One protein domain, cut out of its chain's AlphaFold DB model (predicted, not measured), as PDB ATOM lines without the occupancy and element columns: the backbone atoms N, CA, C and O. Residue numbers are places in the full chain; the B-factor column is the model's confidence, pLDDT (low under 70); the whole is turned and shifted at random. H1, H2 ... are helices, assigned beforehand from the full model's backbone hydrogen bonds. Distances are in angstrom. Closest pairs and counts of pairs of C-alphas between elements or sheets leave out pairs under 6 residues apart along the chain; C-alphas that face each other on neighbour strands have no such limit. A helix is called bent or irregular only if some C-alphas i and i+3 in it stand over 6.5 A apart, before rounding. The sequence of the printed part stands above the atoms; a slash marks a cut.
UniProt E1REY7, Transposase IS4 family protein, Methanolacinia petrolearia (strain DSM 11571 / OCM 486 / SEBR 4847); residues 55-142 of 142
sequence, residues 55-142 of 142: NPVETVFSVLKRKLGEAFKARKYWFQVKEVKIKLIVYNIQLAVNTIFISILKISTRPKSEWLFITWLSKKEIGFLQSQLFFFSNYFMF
ATOM      1  N   ASN A  55      59.341  54.928 -13.845       89.38
ATOM      2  CA  ASN A  55      58.835  55.019 -12.470       89.38
ATOM      3  C   ASN A  55      57.629  54.095 -12.190       89.38
ATOM      4  O   ASN A  55      57.660  53.367 -11.190       89.38
ATOM      5  N   PRO A  56      56.577  54.052 -13.038       88.44
ATOM      6  CA  PRO A  56      55.463  53.130 -12.818       88.44
ATOM      7  C   PRO A  56      55.894  51.664 -12.922       88.44
ATOM      8  O   PRO A  56      55.426  50.841 -12.139       88.44
ATOM      9  N   VAL A  57      56.832  51.332 -13.815       87.25
ATOM     10  CA  VAL A  57      57.361  49.967 -13.959       87.25
ATOM     11  C   VAL A  57      58.086  49.525 -12.685       87.25
ATOM     12  O   VAL A  57      57.792  48.460 -12.146       87.25
ATOM     13  N   GLU A  58      58.977  50.360 -12.142       88.50
ATOM     14  CA  GLU A  58      59.665  50.072 -10.874       88.50
ATOM     15  C   GLU A  58      58.690  49.932  -9.703       88.50
ATOM     16  O   GLU A  58      58.857  49.059  -8.848       88.50
ATOM     17  N   THR A  59      57.637  50.753  -9.691       90.56
ATOM     18  CA  THR A  59      56.583  50.680  -8.676       90.56
ATOM     19  C   THR A  59      55.842  49.347  -8.752       90.56
ATOM     20  O   THR A  59      55.678  48.686  -7.726       90.56
ATOM     21  N   VAL A  60      55.454  48.906  -9.953       88.38
ATOM     22  CA  VAL A  60      54.806  47.601 -10.162       88.38
ATOM     23  C   VAL A  60      55.720  46.464  -9.709       88.38
ATOM     24  O   VAL A  60      55.273  45.597  -8.958       88.38
ATOM     25  N   PHE A  61      57.006  46.491 -10.066       86.00
ATOM     26  CA  PHE A  61      57.960  45.479  -9.599       86.00
ATOM     27  C   PHE A  61      58.136  45.486  -8.075       86.00
ATOM     28  O   PHE A  61      58.200  44.420  -7.464       86.00
ATOM     29  N   SER A  62      58.164  46.660  -7.443       88.75
ATOM     30  CA  SER A  62      58.206  46.787  -5.980       88.75
ATOM     31  C   SER A  62      56.958  46.195  -5.316       88.75
ATOM     32  O   SER A  62      57.066  45.455  -4.336       88.75
ATOM     33  N   VAL A  63      55.764  46.477  -5.848       89.75
ATOM     34  CA  VAL A  63      54.508  45.883  -5.355       89.75
ATOM     35  C   VAL A  63      54.523  44.366  -5.533       89.75
ATOM     36  O   VAL A  63      54.175  43.640  -4.602       89.75
ATOM     37  N   LEU A  64      54.966  43.885  -6.693       89.75
ATOM     38  CA  LEU A  64      55.025  42.461  -7.005       89.75
ATOM     39  C   LEU A  64      55.944  41.707  -6.038       89.75
ATOM     40  O   LEU A  64      55.534  40.688  -5.487       89.75
ATOM     41  N   LYS A  65      57.142  42.237  -5.762       87.25
ATOM     42  CA  LYS A  65      58.072  41.653  -4.782       87.25
ATOM     43  C   LYS A  65      57.488  41.611  -3.371       87.25
ATOM     44  O   LYS A  65      57.658  40.614  -2.677       87.25
ATOM     45  N   ARG A  66      56.777  42.663  -2.952       89.38
ATOM     46  CA  ARG A  66      56.142  42.720  -1.625       89.38
ATOM     47  C   ARG A  66      54.966  41.753  -1.487       89.38
ATOM     48  O   ARG A  66      54.810  41.156  -0.431       89.38
ATOM     49  N   LYS A  67      54.150  41.587  -2.535       88.75
ATOM     50  CA  LYS A  67      52.963  40.712  -2.505       88.75
ATOM     51  C   LYS A  67      53.280  39.233  -2.723       88.75
ATOM     52  O   LYS A  67      52.687  38.389  -2.066       88.75
ATOM     53  N   LEU A  68      54.167  38.920  -3.668       86.06
ATOM     54  CA  LEU A  68      54.447  37.548  -4.117       86.06
ATOM     55  C   LEU A  68      55.828  37.035  -3.677       86.06
ATOM     56  O   LEU A  68      56.259  35.960  -4.099       86.06
ATOM     57  N   GLY A  69      56.526  37.805  -2.840       85.56
ATOM     58  CA  GLY A  69      57.854  37.489  -2.331       85.56
ATOM     59  C   GLY A  69      58.978  37.780  -3.328       85.56
ATOM     60  O   GLY A  69      58.850  37.588  -4.543       85.56
ATOM     61  N   GLU A  70      60.116  38.221  -2.792       83.31
ATOM     62  CA  GLU A  70      61.305  38.565  -3.578       83.31
ATOM     63  C   GLU A  70      62.101  37.336  -4.040       83.31
ATOM     64  O   GLU A  70      62.661  37.347  -5.134       83.31
ATOM     65  N   ALA A  71      62.121  36.263  -3.248       85.62
ATOM     66  CA  ALA A  71      62.923  35.083  -3.550       85.62
ATOM     67  C   ALA A  71      62.392  34.306  -4.766       85.62
ATOM     68  O   ALA A  71      61.180  34.113  -4.933       85.62
ATOM     69  N   PHE A  72      63.327  33.825  -5.590       86.12
ATOM     70  CA  PHE A  72      63.072  32.830  -6.627       86.12
ATOM     71  C   PHE A  72      63.366  31.444  -6.073       86.12
ATOM     72  O   PHE A  72      64.444  31.210  -5.523       86.12
ATOM     73  N   LYS A  73      62.420  30.517  -6.220       86.88
ATOM     74  CA  LYS A  73      62.628  29.120  -5.808       86.88
ATOM     75  C   LYS A  73      63.438  28.348  -6.851       86.88
ATOM     76  O   LYS A  73      64.151  27.403  -6.515       86.88
ATOM     77  N   ALA A  74      63.347  28.746  -8.118       89.44
ATOM     78  CA  ALA A  74      64.050  28.082  -9.204       89.44
ATOM     79  C   ALA A  74      65.576  28.298  -9.155       89.44
ATOM     80  O   ALA A  74      66.068  29.416  -9.003       89.44
ATOM     81  N   ARG A  75      66.340  27.216  -9.369       89.44
ATOM     82  CA  ARG A  75      67.817  27.250  -9.418       89.44
ATOM     83  C   ARG A  75      68.389  27.511 -10.811       89.44
ATOM     84  O   ARG A  75      69.453  28.105 -10.918       89.44
ATOM     85  N   LYS A  76      67.711  27.070 -11.878       94.75
ATOM     86  CA  LYS A  76      68.159  27.313 -13.261       94.75
ATOM     87  C   LYS A  76      67.540  28.600 -13.804       94.75
ATOM     88  O   LYS A  76      66.341  28.815 -13.631       94.75
ATOM     89  N   TYR A  77      68.327  29.371 -14.553       91.88
ATOM     90  CA  TYR A  77      67.919  30.645 -15.162       91.88
ATOM     91  C   TYR A  77      66.601  30.549 -15.950       91.88
ATOM     92  O   TYR A  77      65.663  31.299 -15.700       91.88
ATOM     93  N   TRP A  78      66.474  29.554 -16.832       91.44
ATOM     94  CA  TRP A  78      65.258  29.343 -17.628       91.44
ATOM     95  C   TRP A  78      63.989  29.175 -16.782       91.44
ATOM     96  O   TRP A  78      62.920  29.650 -17.162       91.44
ATOM     97  N   PHE A  79      64.093  28.521 -15.622       93.75
ATOM     98  CA  PHE A  79      62.963  28.363 -14.707       93.75
ATOM     99  C   PHE A  79      62.700  29.628 -13.886       93.75
ATOM    100  O   PHE A  79      61.539  29.932 -13.642       93.75
ATOM    101  N   GLN A  80      63.729  30.405 -13.540       91.44
ATOM    102  CA  GLN A  80      63.554  31.713 -12.892       91.44
ATOM    103  C   GLN A  80      62.783  32.681 -13.797       91.44
ATOM    104  O   GLN A  80      61.854  33.344 -13.342       91.44
ATOM    105  N   VAL A  81      63.090  32.699 -15.099       91.56
ATOM    106  CA  VAL A  81      62.338  33.496 -16.083       91.56
ATOM    107  C   VAL A  81      60.866  33.070 -16.119       91.56
ATOM    108  O   VAL A  81      59.976  33.921 -16.110       91.56
ATOM    109  N   LYS A  82      60.585  31.760 -16.114       92.50
ATOM    110  CA  LYS A  82      59.206  31.243 -16.047       92.50
ATOM    111  C   LYS A  82      58.512  31.633 -14.739       92.50
ATOM    112  O   LYS A  82      57.358  32.042 -14.772       92.50
ATOM    113  N   GLU A  83      59.214  31.564 -13.612       91.88
ATOM    114  CA  GLU A  83      58.691  31.945 -12.298       91.88
ATOM    115  C   GLU A  83      58.291  33.427 -12.255       91.88
ATOM    116  O   GLU A  83      57.187  33.752 -11.817       91.88
ATOM    117  N   VAL A  84      59.130  34.326 -12.787       91.00
ATOM    118  CA  VAL A  84      58.804  35.759 -12.917       91.00
ATOM    119  C   VAL A  84      57.548  35.963 -13.767       91.00
ATOM    120  O   VAL A  84      56.653  36.709 -13.365       91.00
ATOM    121  N   LYS A  85      57.451  35.282 -14.917       91.31
ATOM    122  CA  LYS A  85      56.281  35.371 -15.806       91.31
ATOM    123  C   LYS A  85      55.000  34.919 -15.100       91.31
ATOM    124  O   LYS A  85      53.987  35.605 -15.183       91.31
ATOM    125  N   ILE A  86      55.054  33.816 -14.354       91.69
ATOM    126  CA  ILE A  86      53.904  33.313 -13.588       91.69
ATOM    127  C   ILE A  86      53.508  34.304 -12.487       91.69
ATOM    128  O   ILE A  86      52.326  34.626 -12.369       91.69
ATOM    129  N   LYS A  87      54.468  34.854 -11.726       90.38
ATOM    130  CA  LYS A  87      54.184  35.880 -10.704       90.38
ATOM    131  C   LYS A  87      53.478  37.102 -11.310       90.38
ATOM    132  O   LYS A  87      52.535  37.618 -10.715       90.38
ATOM    133  N   LEU A  88      53.883  37.539 -12.505       90.62
ATOM    134  CA  LEU A  88      53.222  38.638 -13.220       90.62
ATOM    135  C   LEU A  88      51.776  38.298 -13.610       90.62
ATOM    136  O   LEU A  88      50.882  39.113 -13.389       90.62
ATOM    137  N   ILE A  89      51.530  37.094 -14.135       91.31
ATOM    138  CA  ILE A  89      50.176  36.640 -14.496       91.31
ATOM    139  C   ILE A  89      49.272  36.613 -13.257       91.31
ATOM    140  O   ILE A  89      48.171  37.160 -13.288       91.31
ATOM    141  N   VAL A  90      49.756  36.046 -12.149       91.75
ATOM    142  CA  VAL A  90      49.016  35.994 -10.878       91.75
ATOM    143  C   VAL A  90      48.685  37.399 -10.375       91.75
ATOM    144  O   VAL A  90      47.550  37.656  -9.976       91.75
ATOM    145  N   TYR A  91      49.642  38.328 -10.435       89.81
ATOM    146  CA  TYR A  91      49.414  39.716 -10.036       89.81
ATOM    147  C   TYR A  91      48.328  40.394 -10.887       89.81
ATOM    148  O   TYR A  91      47.451  41.062 -10.338       89.81
ATOM    149  N   ASN A  92      48.334  40.175 -12.203       89.62
ATOM    150  CA  ASN A  92      47.319  40.731 -13.101       89.62
ATOM    151  C   ASN A  92      45.922  40.159 -12.823       89.62
ATOM    152  O   ASN A  92      44.951  40.914 -12.793       89.62
ATOM    153  N   ILE A  93      45.817  38.852 -12.558       91.12
ATOM    154  CA  ILE A  93      44.549  38.219 -12.161       91.12
ATOM    155  C   ILE A  93      44.050  38.819 -10.843       91.12
ATOM    156  O   ILE A  93      42.883  39.189 -10.736       91.12
ATOM    157  N   GLN A  94      44.936  38.981  -9.856       89.69
ATOM    158  CA  GLN A  94      44.577  39.578  -8.570       89.69
ATOM    159  C   GLN A  94      44.064  41.017  -8.728       89.69
ATOM    160  O   GLN A  94      43.101  41.401  -8.065       89.69
ATOM    161  N   LEU A  95      44.682  41.816  -9.604       88.19
ATOM    162  CA  LEU A  95      44.195  43.160  -9.917       88.19
ATOM    163  C   LEU A  95      42.799  43.119 -10.543       88.19
ATOM    164  O   LEU A  95      41.917  43.826 -10.065       88.19
ATOM    165  N   ALA A  96      42.577  42.264 -11.544       87.88
ATOM    166  CA  ALA A  96      41.277  42.136 -12.200       87.88
ATOM    167  C   ALA A  96      40.164  41.746 -11.210       87.88
ATOM    168  O   ALA A  96      39.113  42.387 -11.181       87.88
ATOM    169  N   VAL A  97      40.415  40.753 -10.350       90.38
ATOM    170  CA  VAL A  97      39.454  40.312  -9.324       90.38
ATOM    171  C   VAL A  97      39.151  41.436  -8.334       90.38
ATOM    172  O   VAL A  97      37.983  41.704  -8.055       90.38
ATOM    173  N   ASN A  98      40.175  42.139  -7.843       86.44
ATOM    174  CA  ASN A  98      39.982  43.257  -6.919       86.44
ATOM    175  C   ASN A  98      39.175  44.397  -7.557       86.44
ATOM    176  O   ASN A  98      38.297  44.962  -6.907       86.44
ATOM    177  N   THR A  99      39.435  44.720  -8.825       85.69
ATOM    178  CA  THR A  99      38.682  45.745  -9.560       85.69
ATOM    179  C   THR A  99      37.215  45.351  -9.726       85.69
ATOM    180  O   THR A  99      36.329  46.174  -9.477       85.69
ATOM    181  N   ILE A 100      36.936  44.093 -10.082       84.69
ATOM    182  CA  ILE A 100      35.564  43.571 -10.186       84.69
ATOM    183  C   ILE A 100      34.868  43.635  -8.822       84.69
ATOM    184  O   ILE A 100      33.759  44.156  -8.723       84.69
ATOM    185  N   PHE A 101      35.536  43.183  -7.760       88.44
ATOM    186  CA  PHE A 101      34.996  43.200  -6.402       88.44
ATOM    187  C   PHE A 101      34.642  44.619  -5.933       88.44
ATOM    188  O   PHE A 101      33.526  44.863  -5.477       88.44
ATOM    189  N   ILE A 102      35.545  45.589  -6.124       82.62
ATOM    190  CA  ILE A 102      35.284  47.004  -5.807       82.62
ATOM    191  C   ILE A 102      34.121  47.546  -6.643       82.62
ATOM    192  O   ILE A 102      33.307  48.316  -6.135       82.62
ATOM    193  N   SER A 103      34.026  47.158  -7.914       79.06
ATOM    194  CA  SER A 103      32.932  47.584  -8.791       79.06
ATOM    195  C   SER A 103      31.580  47.070  -8.291       79.06
ATOM    196  O   SER A 103      30.632  47.850  -8.209       79.06
ATOM    197  N   ILE A 104      31.507  45.806  -7.864       80.12
ATOM    198  CA  ILE A 104      30.306  45.211  -7.256       80.12
ATOM    199  C   ILE A 104      29.927  45.950  -5.962       80.12
ATOM    200  O   ILE A 104      28.773  46.351  -5.796       80.12
ATOM    201  N   LEU A 105      30.893  46.212  -5.073       79.19
ATOM    202  CA  LEU A 105      30.646  46.965  -3.834       79.19
ATOM    203  C   LEU A 105      30.161  48.402  -4.096       79.19
ATOM    204  O   LEU A 105      29.283  48.908  -3.394       79.19
ATOM    205  N   LYS A 106      30.697  49.069  -5.127       73.56
ATOM    206  CA  LYS A 106      30.259  50.413  -5.537       73.56
ATOM    207  C   LYS A 106      28.835  50.416  -6.091       73.56
ATOM    208  O   LYS A 106      28.086  51.345  -5.804       73.56
ATOM    209  N   ILE A 107      28.450  49.387  -6.849       69.88
ATOM    210  CA  ILE A 107      27.076  49.220  -7.350       69.88
ATOM    211  C   ILE A 107      26.094  49.051  -6.185       69.88
ATOM    212  O   ILE A 107      25.018  49.640  -6.201       69.88
ATOM    213  N   SER A 108      26.486  48.310  -5.145       65.06
ATOM    214  CA  SER A 108      25.648  48.082  -3.960       65.06
ATOM    215  C   SER A 108      25.373  49.342  -3.131       65.06
ATOM    216  O   SER A 108      24.433  49.347  -2.341       65.06
ATOM    217  N   THR A 109      26.198  50.385  -3.254       66.31
ATOM    218  CA  THR A 109      26.177  51.555  -2.359       66.31
ATOM    219  C   THR A 109      25.679  52.840  -3.024       66.31
ATOM    220  O   THR A 109      25.604  53.865  -2.347       66.31
ATOM    221  N   ARG A 110      25.331  52.828  -4.321       56.38
ATOM    222  CA  ARG A 110      24.999  54.055  -5.070       56.38
ATOM    223  C   ARG A 110      23.636  54.035  -5.778       56.38
ATOM    224  O   ARG A 110      23.219  52.994  -6.287       56.38
ATOM    225  N   PRO A 111      22.949  55.194  -5.859       61.88
ATOM    226  CA  PRO A 111      21.634  55.314  -6.484       61.88
ATOM    227  C   PRO A 111      21.680  55.147  -8.016       61.88
ATOM    228  O   PRO A 111      22.674  55.456  -8.676       61.88
ATOM    229  N   LYS A 112      20.566  54.672  -8.598       61.47
ATOM    230  CA  LYS A 112      20.430  54.323 -10.031       61.47
ATOM    231  C   LYS A 112      20.718  55.460 -11.028       61.47
ATOM    232  O   LYS A 112      20.991  55.187 -12.192       61.47
ATOM    233  N   SER A 113      20.714  56.714 -10.588       66.25
ATOM    234  CA  SER A 113      20.970  57.891 -11.428       66.25
ATOM    235  C   SER A 113      22.438  58.068 -11.851       66.25
ATOM    236  O   SER A 113      22.696  58.732 -12.851       66.25
ATOM    237  N   GLU A 114      23.409  57.453 -11.163       59.25
ATOM    238  CA  GLU A 114      24.850  57.648 -11.442       59.25
ATOM    239  C   GLU A 114      25.479  56.600 -12.389       59.25
ATOM    240  O   GLU A 114      26.688  56.614 -12.644       59.25
ATOM    241  N   TRP A 115      24.691  55.684 -12.957       59.12
ATOM    242  CA  TRP A 115      25.206  54.527 -13.710       59.12
ATOM    243  C   TRP A 115      25.938  54.899 -15.013       59.12
ATOM    244  O   TRP A 115      26.877  54.211 -15.425       59.12
ATOM    245  N   LEU A 116      25.587  56.033 -15.629       59.25
ATOM    246  CA  LEU A 116      26.281  56.568 -16.809       59.25
ATOM    247  C   LEU A 116      27.728  57.001 -16.497       59.25
ATOM    248  O   LEU A 116      28.615  56.864 -17.336       59.25
ATOM    249  N   PHE A 117      28.002  57.455 -15.272       57.09
ATOM    250  CA  PHE A 117      29.347  57.857 -14.852       57.09
ATOM    251  C   PHE A 117      30.240  56.640 -14.555       57.09
ATOM    252  O   PHE A 117      31.428  56.631 -14.881       57.09
ATOM    253  N   ILE A 118      29.661  55.573 -13.996       56.16
ATOM    254  CA  ILE A 118      30.372  54.323 -13.679       56.16
ATOM    255  C   ILE A 118      30.776  53.574 -14.955       56.16
ATOM    256  O   ILE A 118      31.909  53.102 -15.061       56.16
ATOM    257  N   THR A 119      29.887  53.504 -15.947       58.72
ATOM    258  CA  THR A 119      30.196  52.887 -17.250       58.72
ATOM    259  C   THR A 119      31.301  53.640 -17.998       58.72
ATOM    260  O   THR A 119      32.162  53.016 -18.624       58.72
ATOM    261  N   TRP A 120      31.354  54.970 -17.865       57.41
ATOM    262  CA  TRP A 120      32.455  55.792 -18.373       57.41
ATOM    263  C   TRP A 120      33.784  55.530 -17.638       57.41
ATOM    264  O   TRP A 120      34.821  55.358 -18.282       57.41
ATOM    265  N   LEU A 121      33.763  55.422 -16.303       53.34
ATOM    266  CA  LEU A 121      34.951  55.129 -15.487       53.34
ATOM    267  C   LEU A 121      35.521  53.729 -15.765       53.34
ATOM    268  O   LEU A 121      36.732  53.575 -15.915       53.34
ATOM    269  N   SER A 122      34.647  52.731 -15.913       56.38
ATOM    270  CA  SER A 122      35.026  51.363 -16.282       56.38
ATOM    271  C   SER A 122      35.688  51.313 -17.667       56.38
ATOM    272  O   SER A 122      36.759  50.721 -17.811       56.38
ATOM    273  N   LYS A 123      35.146  52.026 -18.669       55.38
ATOM    274  CA  LYS A 123      35.794  52.173 -19.989       55.38
ATOM    275  C   LYS A 123      37.187  52.810 -19.900       55.38
ATOM    276  O   LYS A 123      38.084  52.416 -20.646       55.38
ATOM    277  N   LYS A 124      37.391  53.756 -18.979       54.22
ATOM    278  CA  LYS A 124      38.685  54.424 -18.763       54.22
ATOM    279  C   LYS A 124      39.729  53.490 -18.130       54.22
ATOM    280  O   LYS A 124      40.889  53.515 -18.539       54.22
ATOM    281  N   GLU A 125      39.324  52.632 -17.192       51.16
ATOM    282  CA  GLU A 125      40.203  51.611 -16.596       51.16
ATOM    283  C   GLU A 125      40.552  50.480 -17.580       51.16
ATOM    284  O   GLU A 125      41.697  50.026 -17.614       51.16
ATOM    285  N   ILE A 126      39.618  50.077 -18.447       53.75
ATOM    286  CA  ILE A 126      39.877  49.089 -19.511       53.75
ATOM    287  C   ILE A 126      40.920  49.619 -20.510       53.75
ATOM    288  O   ILE A 126      41.825  48.880 -20.900       53.75
ATOM    289  N   GLY A 127      40.864  50.911 -20.857       50.03
ATOM    290  CA  GLY A 127      41.888  51.560 -21.684       50.03
ATOM    291  C   GLY A 127      43.279  51.571 -21.032       50.03
ATOM    292  O   GLY A 127      44.289  51.378 -21.710       50.03
ATOM    293  N   PHE A 128      43.347  51.707 -19.704       50.81
ATOM    294  CA  PHE A 128      44.603  51.612 -18.953       50.81
ATOM    295  C   PHE A 128      45.178  50.184 -18.975       50.81
ATOM    296  O   PHE A 128      46.371  50.007 -19.231       50.81
ATOM    297  N   LEU A 129      44.338  49.159 -18.811       48.94
ATOM    298  CA  LEU A 129      44.761  47.755 -18.893       48.94
ATOM    299  C   LEU A 129      45.195  47.347 -20.312       48.94
ATOM    300  O   LEU A 129      46.204  46.655 -20.461       48.94
ATOM    301  N   GLN A 130      44.509  47.829 -21.354       46.03
ATOM    302  CA  GLN A 130      44.936  47.640 -22.749       46.03
ATOM    303  C   GLN A 130      46.284  48.312 -23.030       46.03
ATOM    304  O   GLN A 130      47.134  47.718 -23.693       46.03
ATOM    305  N   SER A 131      46.521  49.506 -22.477       51.06
ATOM    306  CA  SER A 131      47.813  50.187 -22.617       51.06
ATOM    307  C   SER A 131      48.951  49.426 -21.926       51.06
ATOM    308  O   SER A 131      50.044  49.342 -22.481       51.06
ATOM    309  N   GLN A 132      48.691  48.790 -20.775       49.50
ATOM    310  CA  GLN A 132      49.666  47.919 -20.117       49.50
ATOM    311  C   GLN A 132      49.944  46.661 -20.949       49.50
ATOM    312  O   GLN A 132      51.106  46.366 -21.208       49.50
ATOM    313  N   LEU A 133      48.914  45.960 -21.433       46.72
ATOM    314  CA  LEU A 133      49.063  44.778 -22.298       46.72
ATOM    315  C   LEU A 133      49.828  45.083 -23.597       46.72
ATOM    316  O   LEU A 133      50.718  44.320 -23.974       46.72
ATOM    317  N   PHE A 134      49.550  46.219 -24.240       43.06
ATOM    318  CA  PHE A 134      50.260  46.662 -25.445       43.06
ATOM    319  C   PHE A 134      51.731  47.012 -25.161       43.06
ATOM    320  O   PHE A 134      52.610  46.721 -25.973       43.06
ATOM    321  N   PHE A 135      52.020  47.579 -23.985       45.75
ATOM    322  CA  PHE A 135      53.387  47.851 -23.537       45.75
ATOM    323  C   PHE A 135      54.134  46.553 -23.177       45.75
ATOM    324  O   PHE A 135      55.299  46.394 -23.522       45.75
ATOM    325  N   PHE A 136      53.470  45.572 -22.563       45.16
ATOM    326  CA  PHE A 136      54.080  44.276 -22.250       45.16
ATOM    327  C   PHE A 136      54.326  43.413 -23.498       45.16
ATOM    328  O   PHE A 136      55.370  42.771 -23.582       45.16
ATOM    329  N   SER A 137      53.431  43.441 -24.492       42.56
ATOM    330  CA  SER A 137      53.633  42.738 -25.769       42.56
ATOM    331  C   SER A 137      54.813  43.298 -26.567       42.56
ATOM    332  O   SER A 137      55.549  42.528 -27.175       42.56
ATOM    333  N   ASN A 138      55.004  44.621 -26.573       38.41
ATOM    334  CA  ASN A 138      56.022  45.271 -27.408       38.41
ATOM    335  C   ASN A 138      57.391  45.440 -26.729       38.41
ATOM    336  O   ASN A 138      58.385  45.607 -27.424       38.41
ATOM    337  N   TYR A 139      57.470  45.401 -25.393       45.78
ATOM    338  CA  TYR A 139      58.726  45.655 -24.665       45.78
ATOM    339  C   TYR A 139      59.284  44.439 -23.912       45.78
ATOM    340  O   TYR A 139      60.391  44.517 -23.384       45.78
ATOM    341  N   PHE A 140      58.551  43.322 -23.854       37.19
ATOM    342  CA  PHE A 140      58.981  42.091 -23.170       37.19
ATOM    343  C   PHE A 140      59.233  40.908 -24.124       37.19
ATOM    344  O   PHE A 140      59.467  39.786 -23.671       37.19
ATOM    345  N   MET A 141      59.196  41.160 -25.436       33.97
ATOM    346  CA  MET A 141      59.605  40.231 -26.490       33.97
ATOM    347  C   MET A 141      61.038  40.565 -26.938       33.97
ATOM    348  O   MET A 141      61.261  41.008 -28.056       33.97
ATOM    349  N   PHE A 142      61.989  40.403 -26.019       36.06
ATOM    350  CA  PHE A 142      63.424  40.286 -26.287       36.06
ATOM    351  C   PHE A 142      64.017  39.279 -25.297       36.06
ATOM    352  O   PHE A 142      63.635  39.337 -24.103       36.06
TER     353      PHE A 142
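This is residues 55 to 142 of the 142 residues of the protein "Transposase IS4 family protein" of Methanolacinia petrolearia (strain DSM 11571 / OCM 486 / SEBR 4847) (UniProt E1REY7). What is the shape? The long helix H2 has H3 folded back beside it as a loosely spaced second arm, and the shorter H1 packs crosswise on H2 by its last residues. What is its make-up? The printed part has 88 residues, with three named helices in the order H1, H2, H3, all helix. It is loose, radius of gyration of the C-alphas 16.8 A, a rod spanning 56 by 25 by 20 A.

Where is H2? Residues 77 to 109, 48.4 A, from C-alpha 77 at (67.919, 30.645, -15.162). And the others? H1 is residues 55 to 68, 19.9 A; H3 is residues 112 to 139, 41.9 A, ending at C-alpha 139 (58.726, 45.655, -24.665). H3 is irregular: C-alphas 113 and 116 are 7.7 A apart.

What touches H2? H1 does, with residues 64 to 68 alone, about perpendicular at 87 degrees; the closest C-alphas, of Leu 68 and Lys 87, are 6.8 A apart. And H3? H2 and H3 are near each other, with 11 pairs of C-alphas within 10 A; H1 and H3 are apart. Are the backbones bonded? Each O i to N i+4 pair is within hydrogen-bond range in H1 and H2, and 22 of 24 in H3.

How large is it? The farthest C-alphas, of Lys 76 and Ser 113, are 56.3 A apart. Is it continuous? The printed part has no cut; H1 to H2 is a short link, H2 to H3 a tight one. Where is confidence low? Residues 107 to 142 have pLDDT under 70.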